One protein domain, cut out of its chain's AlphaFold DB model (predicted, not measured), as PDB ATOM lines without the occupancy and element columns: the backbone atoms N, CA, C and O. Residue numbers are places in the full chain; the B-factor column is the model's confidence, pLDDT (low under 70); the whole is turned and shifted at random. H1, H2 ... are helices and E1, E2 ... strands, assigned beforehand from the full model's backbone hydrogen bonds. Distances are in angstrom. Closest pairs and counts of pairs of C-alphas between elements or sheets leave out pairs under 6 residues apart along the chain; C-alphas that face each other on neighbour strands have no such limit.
ATOM      1  N   LEU A  48     101.426 153.717 190.100       91.06
ATOM      2  CA  LEU A  48     102.353 154.571 190.835       91.06
ATOM      3  C   LEU A  48     103.623 153.820 191.238       91.06
ATOM      4  O   LEU A  48     104.706 154.336 190.995       91.06
ATOM      5  N   ASP A  49     103.520 152.586 191.740       90.44
ATOM      6  CA  ASP A  49     104.698 151.796 192.134       90.44
ATOM      7  C   ASP A  49     105.588 151.444 190.936       90.44
ATOM      8  O   ASP A  49     106.820 151.505 191.009       90.44
ATOM      9  N   THR A  50     104.977 151.115 189.795       91.94
ATOM     10  CA  THR A  50     105.698 150.839 188.546       91.94
ATOM     11  C   THR A  50     106.403 152.093 188.035       91.94
ATOM     12  O   THR A  50     107.569 152.033 187.637       91.94
ATOM     13  N   ILE A  51     105.725 153.241 188.085       94.50
ATOM     14  CA  ILE A  51     106.291 154.529 187.683       94.50
ATOM     15  C   ILE A  51     107.423 154.936 188.627       94.50
ATOM     16  O   ILE A  51     108.504 155.268 188.144       94.50
ATOM     17  N   ALA A  52     107.229 154.838 189.941       94.31
ATOM     18  CA  ALA A  52     108.247 155.133 190.944       94.31
ATOM     19  C   ALA A  52     109.492 154.265 190.761       94.31
ATOM     20  O   ALA A  52     110.605 154.786 190.713       94.31
ATOM     21  N   THR A  53     109.309 152.961 190.544       94.69
ATOM     22  CA  THR A  53     110.413 152.033 190.262       94.69
ATOM     23  C   THR A  53     111.152 152.414 188.980       94.69
ATOM     24  O   THR A  53     112.385 152.446 188.957       94.69
ATOM     25  N   SER A  54     110.418 152.747 187.917       94.56
ATOM     26  CA  SER A  54     110.999 153.168 186.640       94.56
ATOM     27  C   SER A  54     111.784 154.477 186.768       94.56
ATOM     28  O   SER A  54     112.909 154.562 186.274       94.56
ATOM     29  N   CYS A  55     111.235 155.472 187.467       96.19
ATOM     30  CA  CYS A  55     111.889 156.756 187.694       96.19
ATOM     31  C   CYS A  55     113.115 156.630 188.600       96.19
ATOM     32  O   CYS A  55     114.157 157.204 188.292       96.19
ATOM     33  N   ASN A  56     113.035 155.821 189.659       95.88
ATOM     34  CA  ASN A  56     114.177 155.530 190.523       95.88
ATOM     35  C   ASN A  56     115.297 154.806 189.755       95.88
ATOM     36  O   ASN A  56     116.473 155.146 189.875       95.88
ATOM     37  N   SER A  57     114.939 153.855 188.891       95.94
ATOM     38  CA  SER A  57     115.912 153.156 188.044       95.94
ATOM     39  C   SER A  57     116.575 154.109 187.046       95.94
ATOM     40  O   SER A  57     117.796 154.116 186.915       95.94
ATOM     41  N   ALA A  58     115.800 154.967 186.377       95.81
ATOM     42  CA  ALA A  58     116.343 155.958 185.445       95.81
ATOM     43  C   ALA A  58     117.253 156.978 186.152       95.81
ATOM     44  O   ALA A  58     118.294 157.347 185.614       95.81
ATOM     45  N   CYS A  59     116.900 157.371 187.376       95.38
ATOM     46  CA  CYS A  59     117.708 158.247 188.215       95.38
ATOM     47  C   CYS A  59     119.050 157.616 188.604       95.38
ATOM     48  O   CYS A  59     120.110 158.181 188.346       95.38
ATOM     49  N   THR A  60     119.012 156.414 189.184       95.31
ATOM     50  CA  THR A  60     120.209 155.710 189.677       95.31
ATOM     51  C   THR A  60     121.153 155.300 188.547       95.31
ATOM     52  O   THR A  60     122.367 155.289 188.732       95.31
ATOM     53  N   THR A  61     120.619 155.030 187.354       95.44
ATOM     54  CA  THR A  61     121.407 154.719 186.149       95.44
ATOM     55  C   THR A  61     121.825 155.953 185.344       95.44
ATOM     56  O   THR A  61     122.416 155.803 184.277       95.44
ATOM     57  N   SER A  62     121.537 157.172 185.823       94.25
ATOM     58  CA  SER A  62     121.815 158.430 185.104       94.25
ATOM     59  C   SER A  62     121.255 158.455 183.673       94.25
ATOM     60  O   SER A  62     121.837 159.028 182.750       94.25
ATOM     61  N   SER A  63     120.098 157.827 183.462       94.94
ATOM     62  CA  SER A  63     119.465 157.732 182.152       94.94
ATOM     63  C   SER A  63     118.650 158.993 181.838       94.94
ATOM     64  O   SER A  63     117.430 159.020 182.025       94.94
ATOM     65  N   LYS A  64     119.327 160.040 181.335       95.50
ATOM     66  CA  LYS A  64     118.736 161.361 181.015       95.50
ATOM     67  C   LYS A  64     117.471 161.248 180.161       95.50
ATOM     68  O   LYS A  64     116.426 161.748 180.555       95.50
ATOM     69  N   TYR A  65     117.517 160.526 179.041       94.69
ATOM     70  CA  TYR A  65     116.355 160.378 178.155       94.69
ATOM     71  C   TYR A  65     115.143 159.744 178.861       94.69
ATOM     72  O   TYR A  65     114.030 160.265 178.794       94.69
ATOM     73  N   ASN A  66     115.360 158.651 179.600       93.44
ATOM     74  CA  ASN A  66     114.283 157.925 180.276       93.44
ATOM     75  C   ASN A  66     113.666 158.695 181.449       93.44
ATOM     76  O   ASN A  66     112.502 158.467 181.776       93.44
ATOM     77  N   TYR A  67     114.436 159.576 182.089       96.25
ATOM     78  CA  TYR A  67     113.954 160.383 183.205       96.25
ATOM     79  C   TYR A  67     113.325 161.708 182.736       96.25
ATOM     80  O   TYR A  67     112.275 162.105 183.241       96.25
ATOM     81  N   CYS A  68     113.937 162.377 181.755       95.62
ATOM     82  CA  CYS A  68     113.611 163.754 181.373       95.62
ATOM     83  C   CYS A  68     112.730 163.876 180.123       95.62
ATOM     84  O   CYS A  68     112.156 164.935 179.902       95.62
ATOM     85  N   SER A  69     112.647 162.842 179.278       95.06
ATOM     86  CA  SER A  69     111.993 162.949 177.960       95.06
ATOM     87  C   SER A  69     110.914 161.899 177.713       95.06
ATOM     88  O   SER A  69     109.989 162.144 176.943       95.06
ATOM     89  N   VAL A  70     111.002 160.728 178.350       95.69
ATOM     90  CA  VAL A  70     109.986 159.680 178.198       95.69
ATOM     91  C   VAL A  70     108.735 160.036 179.001       95.69
ATOM     92  O   VAL A  70     108.763 160.071 180.233       95.69
ATOM     93  N   MET A  71     107.627 160.247 178.290       95.56
ATOM     94  CA  MET A  71     106.298 160.412 178.876       95.56
ATOM     95  C   MET A  71     105.798 159.084 179.453       95.56
ATOM     96  O   MET A  71     105.910 158.032 178.819       95.56
ATOM     97  N   LYS A  72     105.241 159.129 180.663       93.06
ATOM     98  CA  LYS A  72     104.618 157.983 181.332       93.06
ATOM     99  C   LYS A  72     103.137 158.273 181.545       93.06
ATOM    100  O   LYS A  72     102.801 159.303 182.120       93.06
ATOM    101  N   GLU A  73     102.265 157.357 181.126       94.00
ATOM    102  CA  GLU A  73     100.835 157.417 181.455       94.00
ATOM    103  C   GLU A  73     100.660 157.082 182.943       94.00
ATOM    104  O   GLU A  73     100.933 155.961 183.369       94.00
ATOM    105  N   VAL A  74     100.219 158.046 183.745       92.75
ATOM    106  CA  VAL A  74     100.025 157.926 185.191       92.75
ATOM    107  C   VAL A  74      98.565 157.612 185.495       92.75
ATOM    108  O   VAL A  74      97.651 158.341 185.105       92.75
ATOM    109  N   LYS A  75      98.361 156.534 186.250       91.75
ATOM    110  CA  LYS A  75      97.083 156.082 186.805       91.75
ATOM    111  C   LYS A  75      97.239 156.066 188.320       91.75
ATOM    112  O   LYS A  75      97.802 155.131 188.881       91.75
ATOM    113  N   ASP A  76      96.774 157.113 188.992       88.50
ATOM    114  CA  ASP A  76      96.858 157.213 190.457       88.50
ATOM    115  C   ASP A  76      95.603 156.693 191.180       88.50
ATOM    116  O   ASP A  76      95.571 156.636 192.409       88.50
ATOM    117  N   GLY A  77      94.571 156.314 190.419       86.81
ATOM    118  CA  GLY A  77      93.295 155.811 190.930       86.81
ATOM    119  C   GLY A  77      92.395 156.873 191.573       86.81
ATOM    120  O   GLY A  77      91.339 156.520 192.094       86.81
ATOM    121  N   LYS A  78      92.786 158.154 191.557       86.25
ATOM    122  CA  LYS A  78      92.029 159.270 192.157       86.25
ATOM    123  C   LYS A  78      91.709 160.377 191.156       86.25
ATOM    124  O   LYS A  78      90.657 161.000 191.251       86.25
ATOM    125  N   ASN A  79      92.612 160.628 190.220       86.81
ATOM    126  CA  ASN A  79      92.524 161.667 189.209       86.81
ATOM    127  C   ASN A  79      92.359 161.041 187.815       86.81
ATOM    128  O   ASN A  79      92.696 159.869 187.614       86.81
ATOM    129  N   PRO A  80      91.869 161.813 186.826       88.56
ATOM    130  CA  PRO A  80      91.939 161.404 185.431       88.56
ATOM    131  C   PRO A  80      93.373 161.029 185.056       88.56
ATOM    132  O   PRO A  80      94.320 161.686 185.496       88.56
ATOM    133  N   LYS A  81      93.521 159.987 184.235       90.50
ATOM    134  CA  LYS A  81      94.825 159.585 183.708       90.50
ATOM    135  C   LYS A  81      95.489 160.756 182.978       90.50
ATOM    136  O   LYS A  81      94.814 161.515 182.281       90.50
ATOM    137  N   PHE A  82      96.794 160.901 183.151       92.62
ATOM    138  CA  PHE A  82      97.578 161.981 182.553       92.62
ATOM    139  C   PHE A  82      98.963 161.477 182.163       92.62
ATOM    140  O   PHE A  82      99.399 160.435 182.643       92.62
ATOM    141  N   GLU A  83      99.660 162.214 181.306       95.06
ATOM    142  CA  GLU A  83     101.034 161.906 180.915       95.06
ATOM    143  C   GLU A  83     101.997 162.906 181.546       95.06
ATOM    144  O   GLU A  83     101.714 164.105 181.593       95.06
ATOM    145  N   ALA A  84     103.117 162.408 182.064       95.94
ATOM    146  CA  ALA A  84     104.177 163.229 182.641       95.94
ATOM    147  C   ALA A  84     105.527 162.504 182.560       95.94
ATOM    148  O   ALA A  84     105.581 161.268 182.555       95.94
ATOM    149  N   THR A  85     106.627 163.254 182.525       96.62
ATOM    150  CA  THR A  85     107.975 162.685 182.674       96.62
ATOM    151  C   THR A  85     108.298 162.414 184.150       96.62
ATOM    152  O   THR A  85     107.614 162.904 185.051       96.62
ATOM    153  N   CYS A  86     109.362 161.654 184.440       96.44
ATOM    154  CA  CYS A  86     109.809 161.484 185.830       96.44
ATOM    155  C   CYS A  86     110.232 162.809 186.461       96.44
ATOM    156  O   CYS A  86     109.974 163.024 187.642       96.44
ATOM    157  N   ASN A  87     110.847 163.690 185.667       96.12
ATOM    158  CA  ASN A  87     111.197 165.030 186.109       96.12
ATOM    159  C   ASN A  87     109.948 165.822 186.503       96.12
ATOM    160  O   ASN A  87     109.878 166.316 187.623       96.12
ATOM    161  N   ASP A  88     108.925 165.850 185.645       95.56
ATOM    162  CA  ASP A  88     107.672 166.549 185.949       95.56
ATOM    163  C   ASP A  88     107.034 166.017 187.231       95.56
ATOM    164  O   ASP A  88     106.633 166.794 188.095       95.56
ATOM    165  N   LEU A  89     106.984 164.693 187.396       95.38
ATOM    166  CA  LEU A  89     106.424 164.066 188.593       95.38
ATOM    167  C   LEU A  89     107.211 164.385 189.872       95.38
ATOM    168  O   LEU A  89     106.621 164.395 190.953       95.38
ATOM    169  N   ALA A  90     108.515 164.641 189.760       94.88
ATOM    170  CA  ALA A  90     109.390 164.948 190.887       94.88
ATOM    171  C   ALA A  90     109.480 166.450 191.208       94.88
ATOM    172  O   ALA A  90     109.757 166.803 192.355       94.88
ATOM    173  N   THR A  91     109.265 167.340 190.231       94.12
ATOM    174  CA  THR A  91     109.501 168.789 190.395       94.12
ATOM    175  C   THR A  91     108.246 169.646 190.276       94.12
ATOM    176  O   THR A  91     108.215 170.747 190.827       94.12
ATOM    177  N   ASN A  92     107.209 169.196 189.567       93.62
ATOM    178  CA  ASN A  92     106.009 170.003 189.365       93.62
ATOM    179  C   ASN A  92     105.151 170.021 190.649       93.62
ATOM    180  O   ASN A  92     104.721 168.957 191.107       93.62
ATOM    181  N   PRO A  93     104.827 171.204 191.213       91.56
ATOM    182  CA  PRO A  93     104.063 171.332 192.458       91.56
ATOM    183  C   PRO A  93     102.684 170.651 192.417       91.56
ATOM    184  O   PRO A  93     102.177 170.186 193.444       91.56
ATOM    185  N   VAL A  94     102.079 170.539 191.229       90.19
ATOM    186  CA  VAL A  94     100.792 169.853 191.037       90.19
ATOM    187  C   VAL A  94     100.891 168.359 191.361       90.19
ATOM    188  O   VAL A  94      99.917 167.779 191.842       90.19
ATOM    189  N   TYR A  95     102.044 167.734 191.115       91.44
ATOM    190  CA  TYR A  95     102.253 166.298 191.320       91.44
ATOM    191  C   TYR A  95     102.978 165.997 192.630       91.44
ATOM    192  O   TYR A  95     102.628 165.029 193.306       91.44
ATOM    193  N   THR A  96     103.914 166.847 193.056       90.62
ATOM    194  CA  THR A  96     104.612 166.663 194.339       90.62
ATOM    195  C   THR A  96     103.661 166.782 195.531       90.62
ATOM    196  O   THR A  96     103.776 166.010 196.481       90.62
ATOM    197  N   SER A  97     102.640 167.646 195.448       89.75
ATOM    198  CA  SER A  97     101.560 167.731 196.449       89.75
ATOM    199  C   SER A  97     100.736 166.443 196.586       89.75
ATOM    200  O   SER A  97     100.100 166.224 197.617       89.75
ATOM    201  N   ARG A  98     100.767 165.562 195.579       90.00
ATOM    202  CA  ARG A  98     100.078 164.262 195.588       90.00
ATOM    203  C   ARG A  98     100.933 163.134 196.173       90.00
ATOM    204  O   ARG A  98     100.414 162.042 196.387       90.00
TER     205      ARG A  98
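Overview. This is residues 48 to 98 of the 111 residues of an uncharacterized protein of Candidatus Pacearchaeota archaeon (UniProt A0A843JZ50). One longer helix, H1, runs along the long axis of the domain; after it the backbone folds back through short helix H2 into a small hairpin of two strands, E1 and E2, with E1 near the first part of H1. Short helix H3 sits near the middle, about perpendicular to H1, and H4 turns off from it on the side away from H1. The printed part has 51 residues, with four named helices and two named strands in the order H1, H2, E1, E2, H3, H4; the two-stranded sheet is antiparallel and the class is mostly helix. It is compact, with a radius of gyration of the C-alphas of 10.5 A, and only just elongated, spanning 30 by 20 by 15 A.

Along the chain. Find C-alpha 48 at (102.353, 154.571, 190.835); from there H1, residues 48 to 60, runs 17.9 A to C-alpha 60 at (120.209, 155.710, 189.677). Next come H2, residues 64 to 68, 5.7 A; E1, residues 72 to 74, 6.0 A; and E2, residues 82 to 84, 6.7 A. H3, residues 86 to 91, covers 8.6 A, and H4, residues 93 to 96, covers 5.1 A and ends at (104.612, 166.663, 194.339).

Arrangement. Look at residues 55 to 59 of H1, which alone touch H2; the closest C-alphas, of Ala 58 and Tyr 67, are 5.5 A apart. In the hairpin of E1 and E2, N 74 and O 82 are within hydrogen-bond range at 2.8 A. H2 touches H3, with C-alphas of Tyr 67 and Cys 86 closest at 5.0 A. H1 and H3 are close but not clearly touching, Cys 55 and Cys 86 having the closest C-alphas, 5.5 A. H3 and H4 touch only at the corner, closest at C-alphas of Leu 89 and Tyr 95, 5.5 A; H1 and H4 are apart. Every O i to N i+4 pair is within range in H1, H2 and H3; H4 is too short for one.

Size, cuts and confidence. The C-alphas farthest apart are those of Ser 62 and Lys 78, 30.6 A. The printed part has no cut and no long link, and no printed residue is under 70 in pLDDT.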